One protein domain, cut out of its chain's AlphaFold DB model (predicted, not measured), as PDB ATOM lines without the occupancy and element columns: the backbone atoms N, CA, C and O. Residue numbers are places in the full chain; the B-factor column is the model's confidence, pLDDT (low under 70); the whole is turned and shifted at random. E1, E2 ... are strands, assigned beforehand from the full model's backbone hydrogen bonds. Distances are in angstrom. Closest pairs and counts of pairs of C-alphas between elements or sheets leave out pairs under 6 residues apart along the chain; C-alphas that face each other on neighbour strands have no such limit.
ATOM      1  N   ASP A   4     -27.093 -78.064  55.332       97.69
ATOM      2  CA  ASP A   4     -25.974 -78.953  55.644       97.69
ATOM      3  C   ASP A   4     -26.107 -80.287  54.908       97.69
ATOM      4  O   ASP A   4     -27.174 -80.903  54.873       97.69
ATOM      5  N   TYR A   5     -24.998 -80.741  54.336       97.56
ATOM      6  CA  TYR A   5     -24.917 -81.935  53.509       97.56
ATOM      7  C   TYR A   5     -23.742 -82.810  53.936       97.56
ATOM      8  O   TYR A   5     -22.749 -82.350  54.506       97.56
ATOM      9  N   THR A   6     -23.861 -84.105  53.653       97.56
ATOM     10  CA  THR A   6     -22.795 -85.088  53.862       97.56
ATOM     11  C   THR A   6     -22.612 -85.911  52.596       97.56
ATOM     12  O   THR A   6     -23.568 -86.497  52.091       97.56
ATOM     13  N   LEU A   7     -21.380 -85.973  52.101       96.88
ATOM     14  CA  LEU A   7     -20.949 -86.858  51.027       96.88
ATOM     15  C   LEU A   7     -20.150 -88.003  51.645       96.88
ATOM     16  O   LEU A   7     -19.202 -87.785  52.400       96.88
ATOM     17  N   THR A   8     -20.548 -89.229  51.324       95.38
ATOM     18  CA  THR A   8     -19.854 -90.447  51.754       95.38
ATOM     19  C   THR A   8     -19.370 -91.184  50.520       95.38
ATOM     20  O   THR A   8     -20.129 -91.363  49.567       95.38
ATOM     21  N   GLU A   9     -18.109 -91.604  50.535       95.81
ATOM     22  CA  GLU A   9     -17.594 -92.512  49.522       95.81
ATOM     23  C   GLU A   9     -18.204 -93.903  49.733       95.81
ATOM     24  O   GLU A   9     -18.100 -94.477  50.814       95.81
ATOM     25  N   VAL A  10     -18.874 -94.428  48.706       94.56
ATOM     26  CA  VAL A  10     -19.534 -95.742  48.773       94.56
ATOM     27  C   VAL A  10     -18.570 -96.864  48.396       94.56
ATOM     28  O   VAL A  10     -18.532 -97.897  49.058       94.56
ATOM     29  N   THR A  11     -17.783 -96.644  47.344       93.25
ATOM     30  CA  THR A  11     -16.827 -97.620  46.824       93.25
ATOM     31  C   THR A  11     -15.529 -96.906  46.512       93.25
ATOM     32  O   THR A  11     -15.511 -96.011  45.667       93.25
ATOM     33  N   THR A  12     -14.451 -97.331  47.162       92.81
ATOM     34  CA  THR A  12     -13.111 -96.829  46.874       92.81
ATOM     35  C   THR A  12     -12.625 -97.366  45.528       92.81
ATOM     36  O   THR A  12     -12.678 -98.580  45.311       92.81
ATOM     37  N   PRO A  13     -12.155 -96.501  44.611       91.69
ATOM     38  CA  PRO A  13     -11.543 -96.938  43.364       91.69
ATOM     39  C   PRO A  13     -10.326 -97.833  43.611       91.69
ATOM     40  O   PRO A  13      -9.567 -97.631  44.561       91.69
ATOM     41  N   GLU A  14     -10.109 -98.803  42.727       92.50
ATOM     42  CA  GLU A  14      -8.938 -99.673  42.801       92.50
ATOM     43  C   GLU A  14      -7.638 -98.854  42.750       92.50
ATOM     44  O   GLU A  14      -7.485 -97.945  41.933       92.50
ATOM     45  N   GLY A  15      -6.696 -99.174  43.641       91.00
ATOM     46  CA  GLY A  15      -5.412 -98.478  43.743       91.00
ATOM     47  C   GLY A  15      -5.448 -97.161  44.523       91.00
ATOM     48  O   GLY A  15      -4.432 -96.461  44.549       91.00
ATOM     49  N   PHE A  16      -6.569 -96.831  45.170       94.25
ATOM     50  CA  PHE A  16      -6.708 -95.671  46.048       94.25
ATOM     51  C   PHE A  16      -7.079 -96.078  47.478       94.25
ATOM     52  O   PHE A  16      -7.613 -97.155  47.741       94.25
ATOM     53  N   LYS A  17      -6.768 -95.199  48.426       93.25
ATOM     54  CA  LYS A  17      -7.227 -95.262  49.811       93.25
ATOM     55  C   LYS A  17      -8.627 -94.670  49.899       93.25
ATOM     56  O   LYS A  17      -8.923 -93.687  49.219       93.25
ATOM     57  N   ALA A  18      -9.445 -95.260  50.763       92.81
ATOM     58  CA  ALA A  18     -10.742 -94.699  51.106       92.81
ATOM     59  C   ALA A  18     -10.571 -93.313  51.738       92.81
ATOM     60  O   ALA A  18      -9.543 -93.041  52.372       92.81
ATOM     61  N   LEU A  19     -11.590 -92.463  51.610       94.12
ATOM     62  CA  LEU A  19     -11.643 -91.217  52.368       94.12
ATOM     63  C   LEU A  19     -11.459 -91.491  53.865       94.12
ATOM     64  O   LEU A  19     -12.035 -92.425  54.425       94.12
ATOM     65  N   ASP A  20     -10.680 -90.638  54.527       92.25
ATOM     66  CA  ASP A  20     -10.396 -90.742  55.962       92.25
ATOM     67  C   ASP A  20     -11.668 -90.626  56.819       92.25
ATOM     68  O   ASP A  20     -11.742 -91.188  57.913       92.25
ATOM     69  N   LYS A  21     -12.671 -89.894  56.320       94.75
ATOM     70  CA  LYS A  21     -14.020 -89.757  56.884       94.75
ATOM     71  C   LYS A  21     -14.978 -89.144  55.846       94.75
ATOM     72  O   LYS A  21     -14.527 -88.658  54.810       94.75
ATOM     73  N   PRO A  22     -16.299 -89.106  56.107       96.69
ATOM     74  CA  PRO A  22     -17.245 -88.405  55.242       96.69
ATOM     75  C   PRO A  22     -16.935 -86.909  55.089       96.69
ATOM     76  O   PRO A  22     -16.441 -86.254  56.010       96.69
ATOM     77  N   VAL A  23     -17.290 -86.346  53.936       97.81
ATOM     78  CA  VAL A  23     -17.162 -84.912  53.661       97.81
ATOM     79  C   VAL A  23     -18.434 -84.207  54.112       97.81
ATOM     80  O   VAL A  23     -19.515 -84.476  53.588       97.81
ATOM     81  N   LYS A  24     -18.315 -83.292  55.072       97.75
ATOM     82  CA  LYS A  24     -19.442 -82.533  55.628       97.75
ATOM     83  C   LYS A  24     -19.312 -81.065  55.245       97.75
ATOM     84  O   LYS A  24     -18.254 -80.467  55.445       97.75
ATOM     85  N   PHE A  25     -20.371 -80.477  54.698       97.50
ATOM     86  CA  PHE A  25     -20.332 -79.100  54.205       97.50
ATOM     87  C   PHE A  25     -21.693 -78.406  54.268       97.50
ATOM     88  O   PHE A  25     -22.739 -79.044  54.183       97.50
ATOM     89  N   HIS A  26     -21.653 -77.081  54.368       97.25
ATOM     90  CA  HIS A  26     -22.809 -76.195  54.338       97.25
ATOM     91  C   HIS A  26     -22.867 -75.440  53.009       97.25
ATOM     92  O   HIS A  26     -21.843 -74.906  52.577       97.25
ATOM     93  N   VAL A  27     -24.050 -75.349  52.398       97.50
ATOM     94  CA  VAL A  27     -24.329 -74.478  51.246       97.50
ATOM     95  C   VAL A  27     -25.218 -73.330  51.708       97.50
ATOM     96  O   VAL A  27     -26.334 -73.568  52.168       97.50
ATOM     97  N   ASP A  28     -24.747 -72.092  51.578       96.31
ATOM     98  CA  ASP A  28     -25.507 -70.911  51.992       96.31
ATOM     99  C   ASP A  28     -26.548 -70.456  50.946       96.31
ATOM    100  O   ASP A  28     -26.673 -71.015  49.852       96.31
ATOM    101  N   ALA A  29     -27.322 -69.419  51.280       96.50
ATOM    102  CA  ALA A  29     -28.353 -68.852  50.403       96.50
ATOM    103  C   ALA A  29     -27.821 -68.281  49.078       96.50
ATOM    104  O   ALA A  29     -28.588 -68.158  48.125       96.50
ATOM    105  N   SER A  30     -26.530 -67.955  49.009       94.56
ATOM    106  CA  SER A  30     -25.859 -67.474  47.798       94.56
ATOM    107  C   SER A  30     -25.239 -68.602  46.964       94.56
ATOM    108  O   SER A  30     -24.687 -68.336  45.900       94.56
ATOM    109  N   GLY A  31     -25.345 -69.857  47.419       93.44
ATOM    110  CA  GLY A  31     -24.750 -71.021  46.760       93.44
ATOM    111  C   GLY A  31     -23.288 -71.267  47.134       93.44
ATOM    112  O   GLY A  31     -22.618 -72.052  46.469       93.44
ATOM    113  N   LYS A  32     -22.776 -70.616  48.187       96.19
ATOM    114  CA  LYS A  32     -21.391 -70.775  48.635       96.19
ATOM    115  C   LYS A  32     -21.251 -71.936  49.614       96.19
ATOM    116  O   LYS A  32     -22.078 -72.118  50.502       96.19
ATOM    117  N   ILE A  33     -20.155 -72.667  49.479       97.50
ATOM    118  CA  ILE A  33     -19.804 -73.865  50.229       97.50
ATOM    119  C   ILE A  33     -18.839 -73.509  51.362       97.50
ATOM    120  O   ILE A  33     -17.869 -72.767  51.177       97.50
ATOM    121  N   ARG A  34     -19.078 -74.077  52.547       95.88
ATOM    122  CA  ARG A  34     -18.150 -74.061  53.688       95.88
ATOM    123  C   ARG A  34     -18.006 -75.477  54.237       95.88
ATOM    124  O   ARG A  34     -19.011 -76.117  54.524       95.88
ATOM    125  N   LEU A  35     -16.774 -75.961  54.390       97.19
ATOM    126  CA  LEU A  35     -16.513 -77.264  55.009       97.19
ATOM    127  C   LEU A  35     -16.752 -77.204  56.518       97.19
ATOM    128  O   LEU A  35     -16.408 -76.213  57.168       97.19
ATOM    129  N   ALA A  36     -17.310 -78.277  57.072       96.06
ATOM    130  CA  ALA A  36     -17.359 -78.473  58.512       96.06
ATOM    131  C   ALA A  36     -15.962 -78.833  59.043       96.06
ATOM    132  O   ALA A  36     -15.166 -79.471  58.352       96.06
ATOM    133  N   SER A  37     -15.660 -78.449  60.284       93.00
ATOM    134  CA  SER A  37     -14.342 -78.683  60.896       93.00
ATOM    135  C   SER A  37     -13.995 -80.164  61.068       93.00
ATOM    136  O   SER A  37     -12.822 -80.511  61.154       93.00
ATOM    137  N   ASP A  38     -15.001 -81.034  61.129       93.38
ATOM    138  CA  ASP A  38     -14.865 -82.485  61.247       93.38
ATOM    139  C   ASP A  38     -14.982 -83.215  59.896       93.38
ATOM    140  O   ASP A  38     -15.086 -84.441  59.871       93.38
ATOM    141  N   SER A  39     -14.959 -82.482  58.779       94.31
ATOM    142  CA  SER A  39     -14.928 -83.041  57.426       94.31
ATOM    143  C   SER A  39     -13.575 -83.696  57.105       94.31
ATOM    144  O   SER A  39     -12.564 -83.432  57.761       94.31
ATOM    145  N   SER A  40     -13.559 -84.552  56.081       94.00
ATOM    146  CA  SER A  40     -12.333 -85.101  55.485       94.00
ATOM    147  C   SER A  40     -11.294 -84.023  55.188       94.00
ATOM    148  O   SER A  40     -11.635 -82.971  54.642       94.00
ATOM    149  N   SER A  41     -10.026 -84.316  55.492       91.88
ATOM    150  CA  SER A  41      -8.886 -83.468  55.108       91.88
ATOM    151  C   SER A  41      -8.603 -83.491  53.603       91.88
ATOM    152  O   SER A  41      -7.867 -82.645  53.102       91.88
ATOM    153  N   LEU A  42      -9.206 -84.437  52.880       93.25
ATOM    154  CA  LEU A  42      -9.077 -84.614  51.434       93.25
ATOM    155  C   LEU A  42     -10.111 -83.811  50.636       93.25
ATOM    156  O   LEU A  42     -10.153 -83.890  49.405       93.25
ATOM    157  N   ALA A  43     -10.954 -83.048  51.333       95.56
ATOM    158  CA  ALA A  43     -11.903 -82.132  50.734       95.56
ATOM    159  C   ALA A  43     -11.377 -80.691  50.765       95.56
ATOM    160  O   ALA A  43     -10.862 -80.219  51.777       95.56
ATOM    161  N   ALA A  44     -11.572 -79.962  49.670       95.75
ATOM    162  CA  ALA A  44     -11.229 -78.549  49.557       95.75
ATOM    163  C   ALA A  44     -12.333 -77.784  48.822       95.75
ATOM    164  O   ALA A  44     -12.978 -78.320  47.921       95.75
ATOM    165  N   VAL A  45     -12.533 -76.515  49.185       95.81
ATOM    166  CA  VAL A  45     -13.459 -75.622  48.476       95.81
ATOM    167  C   VAL A  45     -12.659 -74.619  47.658       95.81
ATOM    168  O   VAL A  45     -11.846 -73.881  48.206       95.81
ATOM    169  N   ASN A  46     -12.926 -74.574  46.358       92.75
ATOM    170  CA  ASN A  46     -12.209 -73.751  45.391       92.75
ATOM    171  C   ASN A  46     -13.148 -72.765  44.675       92.75
ATOM    172  O   ASN A  46     -14.336 -72.662  44.992       92.75
ATOM    173  N   GLU A  47     -12.580 -71.997  43.738       88.75
ATOM    174  CA  GLU A  47     -13.295 -71.060  42.856       88.75
ATOM    175  C   GLU A  47     -14.258 -70.129  43.603       88.75
ATOM    176  O   GLU A  47     -15.458 -70.077  43.360       88.75
ATOM    177  N   GLY A  48     -13.735 -69.405  44.591       86.12
ATOM    178  CA  GLY A  48     -14.538 -68.437  45.336       86.12
ATOM    179  C   GLY A  48     -15.621 -69.059  46.220       86.12
ATOM    180  O   GLY A  48     -16.438 -68.317  46.762       86.12
ATOM    181  N   GLY A  49     -15.610 -70.379  46.427       90.94
ATOM    182  CA  GLY A  49     -16.521 -71.059  47.339       90.94
ATOM    183  C   GLY A  49     -17.583 -71.921  46.668       90.94
ATOM    184  O   GLY A  49     -18.500 -72.321  47.365       90.94
ATOM    185  N   VAL A  50     -17.537 -72.170  45.359       93.75
ATOM    186  CA  VAL A  50     -18.647 -72.845  44.645       93.75
ATOM    187  C   VAL A  50     -18.328 -74.270  44.205       93.75
ATOM    188  O   VAL A  50     -19.247 -75.030  43.914       93.75
ATOM    189  N   ILE A  51     -17.050 -74.659  44.199       94.50
ATOM    190  CA  ILE A  51     -16.627 -76.013  43.828       94.50
ATOM    191  C   ILE A  51     -16.078 -76.739  45.049       94.50
ATOM    192  O   ILE A  51     -15.112 -76.286  45.664       94.50
ATOM    193  N   LEU A  52     -16.678 -77.888  45.363       96.00
ATOM    194  CA  LEU A  52     -16.162 -78.851  46.330       96.00
ATOM    195  C   LEU A  52     -15.335 -79.910  45.593       96.00
ATOM    196  O   LEU A  52     -15.887 -80.727  44.860       96.00
ATOM    197  N   ASN A  53     -14.025 -79.911  45.823       95.56
ATOM    198  CA  ASN A  53     -13.120 -80.950  45.346       95.56
ATOM    199  C   ASN A  53     -12.905 -81.987  46.446       95.56
ATOM    200  O   ASN A  53     -12.683 -81.623  47.599       95.56
ATOM    201  N   VAL A  54     -12.937 -83.266  46.077       94.69
ATOM    202  CA  VAL A  54     -12.655 -84.400  46.962       94.69
ATOM    203  C   VAL A  54     -11.651 -85.296  46.248       94.69
ATOM    204  O   VAL A  54     -11.928 -85.757  45.141       94.69
ATOM    205  N   THR A  55     -10.485 -85.512  46.855       92.50
ATOM    206  CA  THR A  55      -9.358 -86.192  46.200       92.50
ATOM    207  C   THR A  55      -8.910 -87.402  47.005       92.50
ATOM    208  O   THR A  55      -8.301 -87.251  48.059       92.50
TER     209      THR A  55
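AT A GLANCE: This is residues 4 to 55 of the 200 residues of an uncharacterized protein of Firmicutes bacterium CAG:170 (UniProt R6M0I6). With little regular structure, this is a small sandwich, the meander E1 E2 E3 (each strand the antiparallel neighbour of the one before) facing the hairpin E4 E5, and the loop of residues 8 to 22 reaches to one end of the long axis. The printed part has 52 residues, 20 of them in five named strands, all strand with no named helix. It is only just compact, close to loose, with radius of gyration of the C-alphas 11.5 A and spans of 37 by 19 by 16 A.

IN THESE COORDINATES: E1, residues 4 to 7, begins at C-alpha 4 (-25.974, -78.953, 55.644). E2 is residues 23 to 27, 12.9 A long; E3, 33 to 35; E4, 43 to 46; E5, 51 to 54, ending at C-alpha 54 (-12.655, -84.400, 46.962).

HOW THE PARTS SIT: In hairpin E1 and E2, N 5 and O 25 are 2.8 A apart; in hairpin E2 and E3, N 26 and O 34, 2.8 A; in hairpin E4 and E5, N 44 and O 53, 2.9 A. The closest C-alphas of E3 and E4, Ile 33 and Val 45, are 6.8 A apart. E1 and E4 are apart.

THE WHOLE: The C-alphas farthest apart, Gly 15 and Ala 29, are 38.1 A apart. The link E1 to E2 is long. The printed part has no cut, and no printed residue is under 70 in pLDDT.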